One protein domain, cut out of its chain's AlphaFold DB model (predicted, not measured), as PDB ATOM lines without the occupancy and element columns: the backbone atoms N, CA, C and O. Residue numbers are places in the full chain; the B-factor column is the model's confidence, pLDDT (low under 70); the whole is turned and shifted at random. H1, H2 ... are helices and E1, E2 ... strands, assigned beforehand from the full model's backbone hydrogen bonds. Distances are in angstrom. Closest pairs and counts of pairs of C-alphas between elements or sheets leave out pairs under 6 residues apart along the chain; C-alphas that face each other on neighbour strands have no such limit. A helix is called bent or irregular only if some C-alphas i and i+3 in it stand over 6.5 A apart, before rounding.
ATOM      1  N   ALA A 141      13.976 -22.338  13.492       82.31
ATOM      2  CA  ALA A 141      12.975 -21.278  13.443       82.31
ATOM      3  C   ALA A 141      13.028 -20.462  12.139       82.31
ATOM      4  O   ALA A 141      11.982 -20.040  11.649       82.31
ATOM      5  N   TYR A 142      14.205 -20.270  11.530       84.00
ATOM      6  CA  TYR A 142      14.312 -19.645  10.209       84.00
ATOM      7  C   TYR A 142      13.654 -20.520   9.137       84.00
ATOM      8  O   TYR A 142      12.789 -20.023   8.414       84.00
ATOM      9  N   ARG A 143      13.980 -21.819   9.073       85.38
ATOM     10  CA  ARG A 143      13.327 -22.763   8.141       85.38
ATOM     11  C   ARG A 143      11.819 -22.839   8.367       85.38
ATOM     12  O   ARG A 143      11.025 -22.751   7.429       85.38
ATOM     13  N   ASP A 144      11.419 -22.915   9.631       88.31
ATOM     14  CA  ASP A 144      10.025 -22.957  10.052       88.31
ATOM     15  C   ASP A 144       9.275 -21.695   9.621       88.31
ATOM     16  O   ASP A 144       8.116 -21.794   9.217       88.31
ATOM     17  N   SER A 145       9.943 -20.535   9.645       90.88
ATOM     18  CA  SER A 145       9.365 -19.254   9.230       90.88
ATOM     19  C   SER A 145       9.149 -19.131   7.722       90.88
ATOM     20  O   SER A 145       8.277 -18.365   7.312       90.88
ATOM     21  N   LYS A 146       9.913 -19.862   6.898       94.12
ATOM     22  CA  LYS A 146       9.767 -19.816   5.438       94.12
ATOM     23  C   LYS A 146       8.639 -20.707   4.966       94.12
ATOM     24  O   LYS A 146       8.411 -21.782   5.522       94.12
ATOM     25  N   THR A 147       7.935 -20.260   3.931       96.62
ATOM     26  CA  THR A 147       6.781 -20.986   3.377       96.62
ATOM     27  C   THR A 147       7.125 -21.818   2.146       96.62
ATOM     28  O   THR A 147       6.414 -22.780   1.854       96.62
ATOM     29  N   HIS A 148       8.237 -21.511   1.479       96.50
ATOM     30  CA  HIS A 148       8.710 -22.211   0.288       96.50
ATOM     31  C   HIS A 148      10.105 -22.812   0.478       96.50
ATOM     32  O   HIS A 148      10.886 -22.398   1.339       96.50
ATOM     33  N   SER A 149      10.411 -23.791  -0.361       95.81
ATOM     34  CA  SER A 149      11.725 -24.386  -0.558       95.81
ATOM     35  C   SER A 149      12.112 -24.358  -2.036       95.81
ATOM     36  O   SER A 149      11.297 -24.052  -2.911       95.81
ATOM     37  N   SER A 150      13.391 -24.612  -2.304       94.69
ATOM     38  CA  SER A 150      13.939 -24.616  -3.660       94.69
ATOM     39  C   SER A 150      14.101 -26.046  -4.151       94.69
ATOM     40  O   SER A 150      14.725 -26.864  -3.475       94.69
ATOM     41  N   VAL A 151      13.608 -26.337  -5.347       96.19
ATOM     42  CA  VAL A 151      13.862 -27.608  -6.026       96.19
ATOM     43  C   VAL A 151      14.576 -27.324  -7.334       96.19
ATOM     44  O   VAL A 151      14.057 -26.605  -8.184       96.19
ATOM     45  N   TYR A 152      15.778 -27.867  -7.470       94.56
ATOM     46  CA  TYR A 152      16.580 -27.778  -8.679       94.56
ATOM     47  C   TYR A 152      16.392 -29.055  -9.473       94.56
ATOM     48  O   TYR A 152      16.564 -30.143  -8.931       94.56
ATOM     49  N   VAL A 153      16.039 -28.924 -10.743       92.56
ATOM     50  CA  VAL A 153      15.941 -30.047 -11.669       92.56
ATOM     51  C   VAL A 153      17.089 -29.947 -12.657       92.56
ATOM     52  O   VAL A 153      17.323 -28.888 -13.241       92.56
ATOM     53  N   THR A 154      17.794 -31.057 -12.811       89.94
ATOM     54  CA  THR A 154      18.948 -31.241 -13.692       89.94
ATOM     55  C   THR A 154      18.861 -32.642 -14.292       89.94
ATOM     56  O   THR A 154      18.203 -33.520 -13.733       89.94
ATOM     57  N   HIS A 155      19.561 -32.863 -15.391       83.06
ATOM     58  CA  HIS A 155      19.807 -34.187 -15.959       83.06
ATOM     59  C   HIS A 155      21.238 -34.231 -16.481       83.06
ATOM     60  O   HIS A 155      21.854 -33.180 -16.602       83.06
ATOM     61  N   ASP A 156      21.781 -35.404 -16.773       74.38
ATOM     62  CA  ASP A 156      23.038 -35.578 -17.516       74.38
ATOM     63  C   ASP A 156      22.817 -36.162 -18.919       74.38
ATOM     64  O   ASP A 156      23.764 -36.480 -19.635       74.38
ATOM     65  N   GLU A 157      21.553 -36.199 -19.332       73.00
ATOM     66  CA  GLU A 157      21.126 -36.644 -20.647       73.00
ATOM     67  C   GLU A 157      21.571 -35.689 -21.756       73.00
ATOM     68  O   GLU A 157      21.595 -34.460 -21.605       73.00
ATOM     69  N   SER A 158      21.820 -36.272 -22.927       71.94
ATOM     70  CA  SER A 158      22.002 -35.547 -24.189       71.94
ATOM     71  C   SER A 158      20.718 -34.846 -24.672       71.94
ATOM     72  O   SER A 158      20.774 -33.929 -25.496       71.94
ATOM     73  N   CYS A 159      19.570 -35.269 -24.142       72.94
ATOM     74  CA  CYS A 159      18.240 -34.751 -24.431       72.94
ATOM     75  C   CYS A 159      18.023 -33.325 -23.962       72.94
ATOM     76  O   CYS A 159      18.385 -32.971 -22.846       72.94
ATOM     77  N   LEU A 160      17.295 -32.546 -24.767       86.44
ATOM     78  CA  LEU A 160      16.601 -31.388 -24.219       86.44
ATOM     79  C   LEU A 160      15.398 -31.887 -23.422       86.44
ATOM     80  O   LEU A 160      14.676 -32.775 -23.887       86.44
ATOM     81  N   ALA A 161      15.159 -31.294 -22.259       90.19
ATOM     82  CA  ALA A 161      14.025 -31.651 -21.416       90.19
ATOM     83  C   ALA A 161      13.067 -30.471 -21.227       90.19
ATOM     84  O   ALA A 161      13.465 -29.312 -21.138       90.19
ATOM     85  N   THR A 162      11.777 -30.765 -21.127       94.75
ATOM     86  CA  THR A 162      10.740 -29.830 -20.689       94.75
ATOM     87  C   THR A 162      10.168 -30.339 -19.381       94.75
ATOM     88  O   THR A 162       9.582 -31.418 -19.339       94.75
ATOM     89  N   ILE A 163      10.331 -29.573 -18.303       96.56
ATOM     90  CA  ILE A 163       9.947 -30.018 -16.962       96.56
ATOM     91  C   ILE A 163       8.695 -29.298 -16.510       96.56
ATOM     92  O   ILE A 163       8.659 -28.070 -16.459       96.56
ATOM     93  N   THR A 164       7.691 -30.072 -16.114       97.50
ATOM     94  CA  THR A 164       6.454 -29.572 -15.525       97.50
ATOM     95  C   THR A 164       6.315 -30.054 -14.087       97.50
ATOM     96  O   THR A 164       6.290 -31.257 -13.831       97.50
ATOM     97  N   ILE A 165       6.167 -29.116 -13.147       97.50
ATOM     98  CA  ILE A 165       5.847 -29.382 -11.735       97.50
ATOM     99  C   ILE A 165       4.666 -28.498 -11.345       97.50
ATOM    100  O   ILE A 165       4.710 -27.282 -11.521       97.50
ATOM    101  N   ASN A 166       3.596 -29.098 -10.812       92.00
ATOM    102  CA  ASN A 166       2.398 -28.372 -10.359       92.00
ATOM    103  C   ASN A 166       1.822 -27.393 -11.412       92.00
ATOM    104  O   ASN A 166       1.482 -26.250 -11.108       92.00
ATOM    105  N   GLY A 167       1.790 -27.809 -12.681       92.69
ATOM    106  CA  GLY A 167       1.319 -26.979 -13.798       92.69
ATOM    107  C   GLY A 167       2.253 -25.830 -14.205       92.69
ATOM    108  O   GLY A 167       1.913 -25.082 -15.117       92.69
ATOM    109  N   THR A 168       3.416 -25.683 -13.564       96.62
ATOM    110  CA  THR A 168       4.478 -24.770 -14.003       96.62
ATOM    111  C   THR A 168       5.442 -25.528 -14.902       96.62
ATOM    112  O   THR A 168       6.060 -26.488 -14.447       96.62
ATOM    113  N   THR A 169       5.578 -25.085 -16.149       97.00
ATOM    114  CA  THR A 169       6.453 -25.700 -17.154       97.00
ATOM    115  C   THR A 169       7.664 -24.811 -17.427       97.00
ATOM    116  O   THR A 169       7.506 -23.625 -17.717       97.00
ATOM    117  N   LEU A 170       8.864 -25.386 -17.353       95.19
ATOM    118  CA  LEU A 170      10.138 -24.747 -17.683       95.19
ATOM    119  C   LEU A 170      10.806 -25.522 -18.828       95.19
ATOM    120  O   LEU A 170      10.918 -26.745 -18.764       95.19
ATOM    121  N   SER A 171      11.190 -24.815 -19.895       91.12
ATOM    122  CA  SER A 171      11.686 -25.412 -21.142       91.12
ATOM    123  C   SER A 171      12.466 -24.405 -22.004       91.12
ATOM    124  O   SER A 171      12.113 -23.219 -21.982       91.12
ATOM    125  N   PRO A 172      13.442 -24.864 -22.808       86.12
ATOM    126  CA  PRO A 172      14.092 -26.175 -22.707       86.12
ATOM    127  C   PRO A 172      15.151 -26.169 -21.592       86.12
ATOM    128  O   PRO A 172      15.772 -25.139 -21.332       86.12
ATOM    129  N   LEU A 173      15.368 -27.313 -20.944       87.38
ATOM    130  CA  LEU A 173      16.616 -27.587 -20.239       87.38
ATOM    131  C   LEU A 173      17.605 -28.139 -21.262       87.38
ATOM    132  O   LEU A 173      17.281 -29.091 -21.975       87.38
ATOM    133  N   ASN A 174      18.770 -27.502 -21.362       82.56
ATOM    134  CA  ASN A 174      19.834 -27.929 -22.268       82.56
ATOM    135  C   ASN A 174      20.587 -29.145 -21.713       82.56
ATOM    136  O   ASN A 174      20.480 -29.474 -20.534       82.56
ATOM    137  N   ASN A 175      21.389 -29.781 -22.567       72.06
ATOM    138  CA  ASN A 175      22.284 -30.858 -22.158       72.06
ATOM    139  C   ASN A 175      23.270 -30.387 -21.073       72.06
ATOM    140  O   ASN A 175      23.878 -29.323 -21.175       72.06
ATOM    141  N   PHE A 176      23.458 -31.199 -20.035       66.75
ATOM    142  CA  PHE A 176      24.402 -30.895 -18.960       66.75
ATOM    143  C   PHE A 176      25.769 -31.513 -19.275       66.75
ATOM    144  O   PHE A 176      25.878 -32.675 -19.654       66.75
ATOM    145  N   TYR A 177      26.844 -30.744 -19.098       56.19
ATOM    146  CA  TYR A 177      28.197 -31.165 -19.486       56.19
ATOM    147  C   TYR A 177      28.918 -32.055 -18.458       56.19
ATOM    148  O   TYR A 177      30.017 -32.541 -18.734       56.19
ATOM    149  N   THR A 178      28.349 -32.270 -17.267       61.28
ATOM    150  CA  THR A 178      28.973 -33.096 -16.218       61.28
ATOM    151  C   THR A 178      28.040 -34.172 -15.671       61.28
ATOM    152  O   THR A 178      26.946 -33.868 -15.201       61.28
ATOM    153  N   LEU A 179      28.540 -35.405 -15.633       63.41
ATOM    154  CA  LEU A 179      27.853 -36.574 -15.084       63.41
ATOM    155  C   LEU A 179      27.241 -36.295 -13.694       63.41
ATOM    156  O   LEU A 179      27.941 -35.837 -12.779       63.41
ATOM    157  N   GLY A 180      25.948 -36.593 -13.547       62.38
ATOM    158  CA  GLY A 180      25.187 -36.481 -12.302       62.38
ATOM    159  C   GLY A 180      24.640 -35.094 -11.928       62.38
ATOM    160  O   GLY A 180      23.944 -34.995 -10.915       62.38
ATOM    161  N   GLY A 181      24.924 -34.023 -12.683       78.31
ATOM    162  CA  GLY A 181      24.351 -32.687 -12.432       78.31
ATOM    163  C   GLY A 181      24.476 -32.205 -10.975       78.31
ATOM    164  O   GLY A 181      25.449 -32.519 -10.295       78.31
ATOM    165  N   PHE A 182      23.467 -31.491 -10.460       79.50
ATOM    166  CA  PHE A 182      23.321 -31.117  -9.036       79.50
ATOM    167  C   PHE A 182      23.266 -32.294  -8.040       79.50
ATOM    168  O   PHE A 182      23.399 -32.046  -6.844       79.50
ATOM    169  N   CYS A 183      23.088 -33.546  -8.475       81.50
ATOM    170  CA  CYS A 183      23.222 -34.712  -7.589       81.50
ATOM    171  C   CYS A 183      24.659 -35.221  -7.494       81.50
ATOM    172  O   CYS A 183      24.942 -36.134  -6.715       81.50
ATOM    173  N   ASN A 184      25.585 -34.656  -8.271       80.62
ATOM    174  CA  ASN A 184      26.994 -34.937  -8.088       80.62
ATOM    175  C   ASN A 184      27.419 -34.465  -6.681       80.62
ATOM    176  O   ASN A 184      27.130 -33.316  -6.330       80.62
ATOM    177  N   PRO A 185      28.156 -35.282  -5.899       76.69
ATOM    178  CA  PRO A 185      28.581 -34.924  -4.543       76.69
ATOM    179  C   PRO A 185      29.317 -33.581  -4.429       76.69
ATOM    180  O   PRO A 185      29.363 -32.982  -3.356       76.69
ATOM    181  N   MET A 186      29.889 -33.065  -5.526       70.88
ATOM    182  CA  MET A 186      30.479 -31.720  -5.540       70.88
ATOM    183  C   MET A 186      29.472 -30.596  -5.234       70.88
ATOM    184  O   MET A 186      29.877 -29.534  -4.761       70.88
ATOM    185  N   TYR A 187      28.177 -30.827  -5.464       78.94
ATOM    186  CA  TYR A 187      27.100 -29.867  -5.216       78.94
ATOM    187  C   TYR A 187      26.361 -30.094  -3.896       78.94
ATOM    188  O   TYR A 187      25.527 -29.262  -3.539       78.94
ATOM    189  N   ASP A 188      26.707 -31.127  -3.120       80.56
ATOM    190  CA  ASP A 188      26.116 -31.372  -1.794       80.56
ATOM    191  C   ASP A 188      26.180 -30.117  -0.920       80.56
ATOM    192  O   ASP A 188      25.259 -29.802  -0.167       80.56
ATOM    193  N   LEU A 189      27.264 -29.349  -1.048       74.12
ATOM    194  CA  LEU A 189      27.414 -28.079  -0.358       74.12
ATOM    195  C   LEU A 189      26.289 -27.098  -0.699       74.12
ATOM    196  O   LEU A 189      25.708 -26.529   0.219       74.12
ATOM    197  N   LEU A 190      25.984 -26.912  -1.991       76.88
ATOM    198  CA  LEU A 190      24.939 -25.995  -2.452       76.88
ATOM    199  C   LEU A 190      23.567 -26.423  -1.945       76.88
ATOM    200  O   LEU A 190      22.800 -25.579  -1.489       76.88
ATOM    201  N   LEU A 191      23.277 -27.725  -1.979       83.69
ATOM    202  CA  LEU A 191      21.995 -28.264  -1.522       83.69
ATOM    203  C   LEU A 191      21.793 -28.107  -0.009       83.69
ATOM    204  O   LEU A 191      20.665 -27.990   0.460       83.69
ATOM    205  N   ASN A 192      22.885 -28.030   0.752       78.62
ATOM    206  CA  ASN A 192      22.848 -27.753   2.186       78.62
ATOM    207  C   ASN A 192      22.747 -26.255   2.525       78.62
ATOM    208  O   ASN A 192      22.589 -25.899   3.697       78.62
ATOM    209  N   LEU A 193      22.842 -25.362   1.535       77.38
ATOM    210  CA  LEU A 193      22.640 -23.937   1.772       77.38
ATOM    211  C   LEU A 193      21.146 -23.656   1.959       77.38
ATOM    212  O   LEU A 193      20.296 -24.266   1.315       77.38
ATOM    213  N   HIS A 194      20.811 -22.712   2.835       82.38
ATOM    214  CA  HIS A 194      19.432 -22.258   2.989       82.38
ATOM    215  C   HIS A 194      19.212 -21.020   2.125       82.38
ATOM    216  O   HIS A 194      20.010 -20.083   2.174       82.38
ATOM    217  N   ARG A 195      18.116 -20.984   1.374       84.12
ATOM    218  CA  ARG A 195      17.768 -19.873   0.488       84.12
ATOM    219  C   ARG A 195      16.345 -19.417   0.767       84.12
ATOM    220  O   ARG A 195      15.417 -20.214   0.695       84.12
ATOM    221  N   ASP A 196      16.165 -18.133   1.076       88.38
ATOM    222  CA  ASP A 196      14.822 -17.556   1.103       88.38
ATOM    223  C   ASP A 196      14.296 -17.433  -0.326       88.38
ATOM    224  O   ASP A 196      14.822 -16.659  -1.129       88.38
ATOM    225  N   VAL A 197      13.274 -18.221  -0.640       92.25
ATOM    226  CA  VAL A 197      12.596 -18.194  -1.937       92.25
ATOM    227  C   VAL A 197      11.131 -17.795  -1.807       92.25
ATOM    228  O   VAL A 197      10.381 -17.896  -2.777       92.25
ATOM    229  N   ASP A 198      10.719 -17.290  -0.640       93.00
ATOM    230  CA  ASP A 198       9.385 -16.725  -0.479       93.00
ATOM    231  C   ASP A 198       9.229 -15.509  -1.411       93.00
ATOM    232  O   ASP A 198      10.003 -14.552  -1.380       93.00
ATOM    233  N   GLY A 199       8.222 -15.562  -2.287       93.56
ATOM    234  CA  GLY A 199       7.964 -14.523  -3.288       93.56
ATOM    235  C   GLY A 199       8.822 -14.606  -4.557       93.56
ATOM    236  O   GLY A 199       8.653 -13.765  -5.441       93.56
ATOM    237  N   GLN A 200       9.706 -15.601  -4.683       94.44
ATOM    238  CA  GLN A 200      10.411 -15.870  -5.940       94.44
ATOM    239  C   GLN A 200       9.533 -16.674  -6.907       94.44
ATOM    240  O   GLN A 200       8.620 -17.390  -6.499       94.44
ATOM    241  N   GLN A 201       9.810 -16.540  -8.204       95.69
ATOM    242  CA  GLN A 201       9.165 -17.322  -9.259       95.69
ATOM    243  C   GLN A 201      10.102 -18.430  -9.737       95.69
ATOM    244  O   GLN A 201      11.318 -18.235  -9.792       95.69
ATOM    245  N   SER A 202       9.530 -19.575 -10.108       96.44
ATOM    246  CA  SER A 202      10.254 -20.650 -10.788       96.44
ATOM    247  C   SER A 202      10.797 -20.157 -12.132       96.44
ATOM    248  O   SER A 202      10.101 -19.440 -12.855       96.44
ATOM    249  N   ALA A 203      12.030 -20.524 -12.466       95.62
ATOM    250  CA  ALA A 203      12.732 -20.027 -13.644       95.62
ATOM    251  C   ALA A 203      13.810 -21.010 -14.114       95.62
ATOM    252  O   ALA A 203      14.299 -21.835 -13.343       95.62
ATOM    253  N   LEU A 204      14.217 -20.885 -15.376       90.94
ATOM    254  CA  LEU A 204      15.439 -21.516 -15.870       90.94
ATOM    255  C   LEU A 204      16.661 -20.727 -15.391       90.94
ATOM    256  O   LEU A 204      16.660 -19.493 -15.404       90.94
ATOM    257  N   SER A 205      17.692 -21.447 -14.966       86.19
ATOM    258  CA  SER A 205      18.994 -20.886 -14.635       86.19
ATOM    259  C   SER A 205      19.889 -20.973 -15.863       86.19
ATOM    260  O   SER A 205      20.230 -22.065 -16.308       86.19
ATOM    261  N   TYR A 206      20.268 -19.811 -16.389       84.19
ATOM    262  CA  TYR A 206      21.134 -19.681 -17.555       84.19
ATOM    263  C   TYR A 206      22.558 -19.372 -17.098       84.19
ATOM    264  O   TYR A 206      22.773 -18.436 -16.321       84.19
ATOM    265  N   GLN A 207      23.535 -20.117 -17.600       76.44
ATOM    266  CA  GLN A 207      24.947 -19.784 -17.485       76.44
ATOM    267  C   GLN A 207      25.453 -19.283 -18.833       76.44
ATOM    268  O   GLN A 207      25.438 -20.002 -19.823       76.44
ATOM    269  N   THR A 208      25.928 -18.041 -18.885       75.75
ATOM    270  CA  THR A 208      26.571 -17.514 -20.089       75.75
ATOM    271  C   THR A 208      28.070 -17.811 -20.034       75.75
ATOM    272  O   THR A 208      28.822 -17.112 -19.350       75.75
ATOM    273  N   LEU A 209      28.533 -18.817 -20.774       70.69
ATOM    274  CA  LEU A 209      29.958 -19.045 -20.988       70.69
ATOM    275  C   LEU A 209      30.494 -18.042 -22.010       70.69
ATOM    276  O   LEU A 209      29.949 -17.869 -23.095       70.69
ATOM    277  N   ARG A 210      31.612 -17.390 -21.681       72.62
ATOM    278  CA  ARG A 210      32.368 -16.558 -22.624       72.62
ATOM    279  C   ARG A 210      33.769 -17.120 -22.793       72.62
ATOM    280  O   ARG A 210      34.619 -16.938 -21.926       72.62
ATOM    281  N   LEU A 211      34.017 -17.777 -23.918       65.00
ATOM    282  CA  LEU A 211      35.308 -18.372 -24.253       65.00
ATOM    283  C   LEU A 211      36.035 -17.483 -25.258       65.00
ATOM    284  O   LEU A 211      35.472 -17.112 -26.279       65.00
ATOM    285  N   LYS A 212      37.292 -17.128 -24.997       68.62
ATOM    286  CA  LYS A 212      38.092 -16.379 -25.971       68.62
ATOM    287  C   LYS A 212      38.711 -17.352 -26.973       68.62
ATOM    288  O   LYS A 212      39.523 -18.191 -26.591       68.62
ATOM    289  N   GLY A 213      38.317 -17.240 -28.236       60.50
ATOM    290  CA  GLY A 213      38.869 -18.008 -29.341       60.50
ATOM    291  C   GLY A 213      40.339 -17.679 -29.607       60.50
ATOM    292  O   GLY A 213      40.866 -16.651 -29.171       60.50
ATOM    293  N   LEU A 214      41.006 -18.557 -30.362       55.72
ATOM    294  CA  LEU A 214      42.396 -18.358 -30.801       55.72
ATOM    295  C   LEU A 214      42.564 -17.123 -31.704       55.72
ATOM    296  O   LEU A 214      43.659 -16.577 -31.807       55.72
ATOM    297  N   ASP A 215      41.480 -16.672 -32.330       72.19
ATOM    298  CA  ASP A 215      41.396 -15.444 -33.123       72.19
ATOM    299  C   ASP A 215      41.287 -14.170 -32.262       72.19
ATOM    300  O   ASP A 215      41.305 -13.054 -32.782       72.19
ATOM    301  N   GLY A 216      41.185 -14.324 -30.941       74.62
ATOM    302  CA  GLY A 216      41.036 -13.237 -29.986       74.62
ATOM    303  C   GLY A 216      39.600 -12.746 -29.793       74.62
ATOM    304  O   GLY A 216      39.403 -11.874 -28.941       74.62
ATOM    305  N   ASN A 217      38.615 -13.300 -30.507       73.56
ATOM    306  CA  ASN A 217      37.200 -12.965 -30.341       73.56
ATOM    307  C   ASN A 217      36.559 -13.806 -29.231       73.56
ATOM    308  O   ASN A 217      37.017 -14.904 -28.926       73.56
ATOM    309  N   TYR A 218      35.496 -13.299 -28.604       73.50
ATOM    310  CA  TYR A 218      34.730 -14.073 -27.625       73.50
ATOM    311  C   TYR A 218      33.631 -14.882 -28.319       73.50
ATOM    312  O   TYR A 218      32.796 -14.324 -29.026       73.50
ATOM    313  N   PHE A 219      33.616 -16.183 -28.065       68.38
ATOM    314  CA  PHE A 219      32.488 -17.079 -28.252       68.38
ATOM    315  C   PHE A 219      31.601 -16.998 -27.008       68.38
ATOM    316  O   PHE A 219      32.106 -17.106 -25.889       68.38
ATOM    317  N   ILE A 220      30.308 -16.749 -27.203       75.62
ATOM    318  CA  ILE A 220      29.319 -16.699 -26.127       75.62
ATOM    319  C   ILE A 220      28.404 -17.904 -26.302       75.62
ATOM    320  O   ILE A 220      27.804 -18.046 -27.364       75.62
ATOM    321  N   ASP A 221      28.321 -18.732 -25.272       73.12
ATOM    322  CA  ASP A 221      27.422 -19.877 -25.192       73.12
ATOM    323  C   ASP A 221      26.472 -19.674 -24.013       73.12
ATOM    324  O   ASP A 221      26.899 -19.212 -22.953       73.12
ATOM    325  N   GLU A 222      25.189 -19.958 -24.202       77.19
ATOM    326  CA  GLU A 222      24.183 -19.866 -23.143       77.19
ATOM    327  C   GLU A 222      23.706 -21.269 -22.788       77.19
ATOM    328  O   GLU A 222      23.075 -21.958 -23.588       77.19
ATOM    329  N   ASP A 223      24.016 -21.679 -21.565       77.62
ATOM    330  CA  ASP A 223      23.710 -22.996 -21.045       77.62
ATOM    331  C   ASP A 223      22.527 -22.928 -20.065       77.62
ATOM    332  O   ASP A 223      22.628 -22.355 -18.978       77.62
ATOM    333  N   CYS A 224      21.392 -23.502 -20.465       85.88
ATOM    334  CA  CYS A 224      20.122 -23.506 -19.735       85.88
ATOM    335  C   CYS A 224      19.869 -24.851 -19.041       85.88
ATOM    336  O   CYS A 224      18.752 -25.357 -19.050       85.88
ATOM    337  N   ASN A 225      20.898 -25.496 -18.511       86.31
ATOM    338  CA  ASN A 225      20.832 -26.893 -18.073       86.31
ATOM    339  C   ASN A 225      20.133 -27.152 -16.720       86.31
ATOM    340  O   ASN A 225      20.015 -28.299 -16.293       86.31
ATOM    341  N   THR A 226      19.685 -26.107 -16.016       90.19
ATOM    342  CA  THR A 226      19.095 -26.236 -14.677       90.19
ATOM    343  C   THR A 226      17.783 -25.474 -14.581       90.19
ATOM    344  O   THR A 226      17.728 -24.267 -14.824       90.19
ATOM    345  N   ALA A 227      16.728 -26.149 -14.130       93.44
ATOM    346  CA  ALA A 227      15.470 -25.511 -13.768       93.44
ATOM    347  C   ALA A 227      15.372 -25.319 -12.252       93.44
ATOM    348  O   ALA A 227      15.608 -26.242 -11.478       93.44
ATOM    349  N   PHE A 228      14.988 -24.123 -11.826       94.38
ATOM    350  CA  PHE A 228      14.735 -23.779 -10.433       94.38
ATOM    351  C   PHE A 228      13.230 -23.637 -10.201       94.38
ATOM    352  O   PHE A 228      12.555 -22.862 -10.881       94.38
ATOM    353  N   PHE A 229      12.716 -24.336  -9.193       96.81
ATOM    354  CA  PHE A 229      11.334 -24.229  -8.744       96.81
ATOM    355  C   PHE A 229      11.271 -23.717  -7.305       96.81
ATOM    356  O   PHE A 229      11.872 -24.301  -6.404       96.81
ATOM    357  N   ALA A 230      10.498 -22.651  -7.086       97.00
ATOM    358  CA  ALA A 230      10.124 -22.187  -5.753       97.00
ATOM    359  C   ALA A 230       8.776 -22.818  -5.382       97.00
ATOM    360  O   ALA A 230       7.742 -22.467  -5.950       97.00
ATOM    361  N   LEU A 231       8.785 -23.786  -4.465       97.06
ATOM    362  CA  LEU A 231       7.619 -24.621  -4.159       97.06
ATOM    363  C   LEU A 231       7.234 -24.513  -2.682       97.06
ATOM    364  O   LEU A 231       8.129 -24.449  -1.842       97.06
ATOM    365  N   PRO A 232       5.934 -24.510  -2.330       97.44
ATOM    366  CA  PRO A 232       5.501 -24.645  -0.943       97.44
ATOM    367  C   PRO A 232       6.189 -25.822  -0.250       97.44
ATOM    368  O   PRO A 232       6.200 -26.923  -0.801       97.44
ATOM    369  N   LYS A 233       6.741 -25.581   0.945       96.12
ATOM    370  CA  LYS A 233       7.522 -26.569   1.702       96.12
ATOM    371  C   LYS A 233       6.696 -27.780   2.132       96.12
ATOM    372  O   LYS A 233       5.479 -27.677   2.291       96.12
ATOM    373  N   ASN A 234       7.365 -28.904   2.406       96.62
ATOM    374  CA  ASN A 234       6.758 -30.141   2.925       96.62
ATOM    375  C   ASN A 234       5.496 -30.600   2.160       96.62
ATOM    376  O   ASN A 234       4.583 -31.179   2.749       96.62
ATOM    377  N   THR A 235       5.422 -30.304   0.862       97.25
ATOM    378  CA  THR A 235       4.276 -30.611   0.003       97.25
ATOM    379  C   THR A 235       4.682 -31.673  -1.015       97.25
ATOM    380  O   THR A 235       5.791 -31.635  -1.547       97.25
ATOM    381  N   GLU A 236       3.804 -32.647  -1.250       98.06
ATOM    382  CA  GLU A 236       4.002 -33.679  -2.271       98.06
ATOM    383  C   GLU A 236       3.658 -33.121  -3.656       98.06
ATOM    384  O   GLU A 236       2.622 -32.479  -3.842       98.06
ATOM    385  N   TYR A 237       4.528 -33.383  -4.626       98.00
ATOM    386  CA  TYR A 237       4.373 -32.976  -6.013       98.00
ATOM    387  C   TYR A 237       4.540 -34.167  -6.943       98.00
ATOM    388  O   TYR A 237       5.331 -35.075  -6.687       98.00
ATOM    389  N   THR A 238       3.836 -34.112  -8.070       97.50
ATOM    390  CA  THR A 238       4.170 -34.877  -9.267       97.50
ATOM    391  C   THR A 238       5.000 -34.004 -10.200       97.50
ATOM    392  O   THR A 238       4.752 -32.798 -10.326       97.50
ATOM    393  N   TYR A 239       5.968 -34.616 -10.874       97.38
ATOM    394  CA  TYR A 239       6.674 -33.994 -11.983       97.38
ATOM    395  C   TYR A 239       6.493 -34.806 -13.263       97.38
ATOM    396  O   TYR A 239       6.264 -36.020 -13.235       97.38
ATOM    397  N   THR A 240       6.612 -34.114 -14.387       97.19
ATOM    398  CA  THR A 240       6.675 -34.696 -15.725       97.19
ATOM    399  C   THR A 240       7.849 -34.065 -16.454       97.19
ATOM    400  O   THR A 240       7.941 -32.840 -16.510       97.19
ATOM    401  N   ALA A 241       8.744 -34.894 -16.971       94.75
ATOM    402  CA  ALA A 241       9.818 -34.508 -17.863       94.75
ATOM    403  C   ALA A 241       9.487 -35.031 -19.258       94.75
ATOM    404  O   ALA A 241       9.381 -36.238 -19.452       94.75
ATOM    405  N   GLU A 242       9.272 -34.123 -20.201       93.50
ATOM    406  CA  GLU A 242       9.099 -34.451 -21.613       93.50
ATOM    407  C   GLU A 242      10.434 -34.238 -22.318       93.50
ATOM    408  O   GLU A 242      10.965 -33.123 -22.349       93.50
ATOM    409  N   TRP A 243      10.985 -35.309 -22.864       87.62
ATOM    410  CA  TRP A 243      12.289 -35.318 -23.506       87.62
ATOM    411  C   TRP A 243      12.155 -35.075 -25.009       87.62
ATOM    412  O   TRP A 243      11.142 -35.398 -25.633       87.62
ATOM    413  N   SER A 244      13.191 -34.513 -25.631       83.31
ATOM    414  CA  SER A 244      13.176 -34.198 -27.068       83.31
ATOM    415  C   SER A 244      13.060 -35.420 -27.992       83.31
ATOM    416  O   SER A 244      12.690 -35.257 -29.151       83.31
ATOM    417  N   ASN A 245      13.345 -36.630 -27.502       74.94
ATOM    418  CA  ASN A 245      13.101 -37.910 -28.193       74.94
ATOM    419  C   ASN A 245      11.622 -38.367 -28.121       74.94
ATOM    420  O   ASN A 245      11.285 -39.432 -28.639       74.94
ATOM    421  N   GLY A 246      10.739 -37.599 -27.474       82.81
ATOM    422  CA  GLY A 246       9.328 -37.932 -27.269       82.81
ATOM    423  C   GLY A 246       9.045 -38.823 -26.057       82.81
ATOM    424  O   GLY A 246       7.886 -39.172 -25.820       82.81
ATOM    425  N   GLU A 247      10.067 -39.196 -25.289       86.12
ATOM    426  CA  GLU A 247       9.896 -39.906 -24.031       86.12
ATOM    427  C   GLU A 247       9.317 -38.994 -22.949       86.12
ATOM    428  O   GLU A 247       9.504 -37.776 -22.947       86.12
ATOM    429  N   ILE A 248       8.592 -39.605 -22.013       91.19
ATOM    430  CA  ILE A 248       8.005 -38.912 -20.876       91.19
ATOM    431  C   ILE A 248       8.392 -39.653 -19.599       91.19
ATOM    432  O   ILE A 248       7.886 -40.747 -19.340       91.19
ATOM    433  N   THR A 249       9.220 -39.022 -18.767       92.38
ATOM    434  CA  THR A 249       9.511 -39.490 -17.407       92.38
ATOM    435  C   THR A 249       8.555 -38.811 -16.432       92.38
ATOM    436  O   THR A 249       8.337 -37.600 -16.476       92.38
ATOM    437  N   THR A 250       7.972 -39.575 -15.511       95.44
ATOM    438  CA  THR A 250       7.130 -39.026 -14.439       95.44
ATOM    439  C   THR A 250       7.566 -39.561 -13.094       95.44
ATOM    440  O   THR A 250       7.907 -40.736 -12.981       95.44
ATOM    441  N   GLY A 251       7.450 -38.745 -12.056       95.69
ATOM    442  CA  GLY A 251       7.686 -39.201 -10.696       95.69
ATOM    443  C   GLY A 251       7.010 -38.318  -9.663       95.69
ATOM    444  O   GLY A 251       6.298 -37.364  -9.990       95.69
ATOM    445  N   THR A 252       7.233 -38.657  -8.398       96.94
ATOM    446  CA  THR A 252       6.770 -37.876  -7.254       96.94
ATOM    447  C   THR A 252       7.927 -37.539  -6.332       96.94
ATOM    448  O   THR A 252       8.915 -38.268  -6.252       96.94
ATOM    449  N   PHE A 253       7.805 -36.421  -5.626       97.38
ATOM    450  CA  PHE A 253       8.708 -36.056  -4.542       97.38
ATOM    451  C   PHE A 253       7.972 -35.197  -3.517       97.38
ATOM    452  O   PHE A 253       6.950 -34.580  -3.820       97.38
ATOM    453  N   THR A 254       8.529 -35.104  -2.314       97.38
ATOM    454  CA  THR A 254       8.090 -34.136  -1.306       97.38
ATOM    455  C   THR A 254       9.124 -33.030  -1.231       97.38
ATOM    456  O   THR A 254      10.291 -33.300  -0.950       97.38
ATOM    457  N   SER A 255       8.721 -31.787  -1.497       96.19
ATOM    458  CA  SER A 255       9.614 -30.634  -1.345       96.19
ATOM    459  C   SER A 255      10.149 -30.582   0.092       96.19
ATOM    460  O   SER A 255       9.370 -30.852   1.016       96.19
ATOM    461  N   PRO A 256      11.405 -30.179   0.323       94.56
ATOM    462  CA  PRO A 256      11.956 -30.162   1.668       94.56
ATOM    463  C   PRO A 256      11.317 -29.050   2.523       94.56
ATOM    464  O   PRO A 256      10.465 -28.282   2.052       94.56
ATOM    465  N   ASP A 257      11.731 -28.976   3.788       93.19
ATOM    466  CA  ASP A 257      11.334 -27.919   4.723       93.19
ATOM    467  C   ASP A 257      11.727 -26.517   4.213       93.19
ATOM    468  O   ASP A 257      12.489 -26.363   3.258       93.19
ATOM    469  N   GLY A 258      11.187 -25.471   4.832       91.31
ATOM    470  CA  GLY A 258      11.322 -24.096   4.353       91.31
ATOM    471  C   GLY A 258      12.778 -23.660   4.219       91.31
ATOM    472  O   GLY A 258      13.623 -24.000   5.043       91.31
ATOM    473  N   ALA A 259      13.063 -22.897   3.166       88.00
ATOM    474  CA  ALA A 259      14.399 -22.464   2.771       88.00
ATOM    475  C   ALA A 259      15.401 -23.568   2.397       88.00
ATOM    476  O   ALA A 259      16.516 -23.230   2.002       88.00
ATOM    477  N   LEU A 260      15.064 -24.855   2.523       90.38
ATOM    478  CA  LEU A 260      15.956 -25.925   2.085       90.38
ATOM    479  C   LEU A 260      15.976 -26.036   0.565       90.38
ATOM    480  O   LEU A 260      15.070 -25.577  -0.139       90.38
ATOM    481  N   GLN A 261      17.037 -26.664   0.077       92.44
ATOM    482  CA  GLN A 261      17.243 -26.946  -1.328       92.44
ATOM    483  C   GLN A 261      17.246 -28.460  -1.535       92.44
ATOM    484  O   GLN A 261      17.710 -29.219  -0.687       92.44
ATOM    485  N   MET A 262      16.701 -28.904  -2.658       94.12
ATOM    486  CA  MET A 262      16.725 -30.300  -3.078       94.12
ATOM    487  C   MET A 262      17.090 -30.353  -4.556       94.12
ATOM    488  O   MET A 262      16.607 -29.530  -5.332       94.12
ATOM    489  N   ALA A 263      17.918 -31.320  -4.938       94.25
ATOM    490  CA  ALA A 263      18.124 -31.667  -6.336       94.25
ATOM    491  C   ALA A 263      17.194 -32.818  -6.719       94.25
ATOM    492  O   ALA A 263      17.064 -33.797  -5.983       94.25
ATOM    493  N   LEU A 264      16.571 -32.695  -7.881       93.38
ATOM    494  CA  LEU A 264      15.907 -33.773  -8.582       93.38
ATOM    495  C   LEU A 264      16.725 -34.053  -9.842       93.38
ATOM    496  O   LEU A 264      16.742 -33.239 -10.765       93.38
ATOM    497  N   CYS A 265      17.404 -35.195  -9.853       90.19
ATOM    498  CA  CYS A 265      18.084 -35.692 -11.039       90.19
ATOM    499  C   CYS A 265      17.160 -36.668 -11.730       90.19
ATOM    500  O   CYS A 265      16.810 -37.712 -11.180       90.19
ATOM    501  N   ILE A 266      16.691 -36.236 -12.886       89.56
ATOM    502  CA  ILE A 266      15.832 -37.030 -13.741       89.56
ATOM    503  C   ILE A 266      16.715 -37.696 -14.789       89.56
ATOM    504  O   ILE A 266      17.621 -37.068 -15.335       89.56
TER     505      ILE A 266
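Overview. This is residues 141 to 266 of the 399 residues of an uncharacterized protein of Aequorivita viscosa (UniProt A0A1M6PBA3). Two four-stranded sheets lie face to face as a sandwich, and the sheet E4 E5 E1 E8 is curled like part of a barrel. The long hairpin of E4 and E5 runs out to its turn at residues 213 to 217, at one end of the longest axis; the small helix H1 is at the other end, and H2 packs on the curled sheet beside E8. The printed part has 126 residues with two named helices and eight named strands, in the order H1 E1 E2 E3 H2 E4 E5 E6 E7 E8. The class is mostly strand; one sheet is mixed, in the order E4, E5, E1, E8, and the other is antiparallel, in the order E3, E2, E6, E7. The whole is compact, with a radius of gyration of the C-alphas of 15.8 A, yet elongated in outline, spanning 55 by 34 by 27 A.

Along the chain. In the curled sheet, E4 is residues 203 to 212 and 28.4 A long, E5 is residues 218 to 232 and 41.0 A long, E1 is residues 148 to 154 and 19.5 A long, and E8 is residues 261 to 265 and 13.1 A long. C-alpha 218, where E5 begins, is at (34.730, -14.073, -27.625), and C-alpha 232, where it ends, is at (5.501, -24.645, -0.943). In the other sheet, E3 is residues 168 to 173, 13.9 A; E2 is residues 161 to 165, 12.9 A; E6 is residues 236 to 243, 22.9 A; and E7 is residues 248 to 254, 20.1 A. H1 is residues 141 to 145, 5.9 A, beginning with C-alpha 141 at (12.975, -21.278, 13.443). H2 is residues 185 to 191, 9.8 A, and is irregular: C-alphas 186 and 189 are 7.0 A apart.

Arrangement. In the strongly twisted sheet E4 E5 E1 E8, the hairpin E4 and E5 is antiparallel, with N 209 and O 221 at 2.8 A. E5 and E1 are antiparallel at 138 degrees, with N 151 and O 229 at 2.9 A. E1 and the edge strand E8 are parallel at 27 degrees, with N 264 and O 152 at 2.8 A. The sandwich, two sheets face to face, has its facing parts 10.6 A centre to centre and their best planes 18 degrees apart. Among the closest pairs between the sheets are the C-alphas of Leu 173 in E3 and Asn 225 in E5, 4.8 A apart. The second sheet is also strongly twisted: N 170 of E3 and O 163 of E2 are 2.8 A apart, N 164 of E2 and O 240 of E6 2.8 A, and N 239 of E6 and O 251 of E7 2.9 A. E2 and E3 form a hairpin, and so do E6 and E7. H2 is on the curled sheet at a height of 7.4 A, over none of its strands but only just, with 2 of its 7 C-alphas falling on E8; the closest C-alphas are those of Leu 191 and Gln 261, 4.9 A. H1 is on neither sheet. Every O i to N i+4 pair is within hydrogen-bond range in H1; in H2, 1 of 3 is, beside 3 of 4 O i to N i+3 pairs.

Size, cuts and confidence. The C-alphas farthest apart are those of Ala 141 and Asp 215, 54.9 A. The printed part has no cut. The links E3 to H2 and H2 to E4, 11 residues each, are long. The mean pLDDT of the printed part is 85.9, and residues 176 to 180, residues 211 to 214 and residue 219 are under 70.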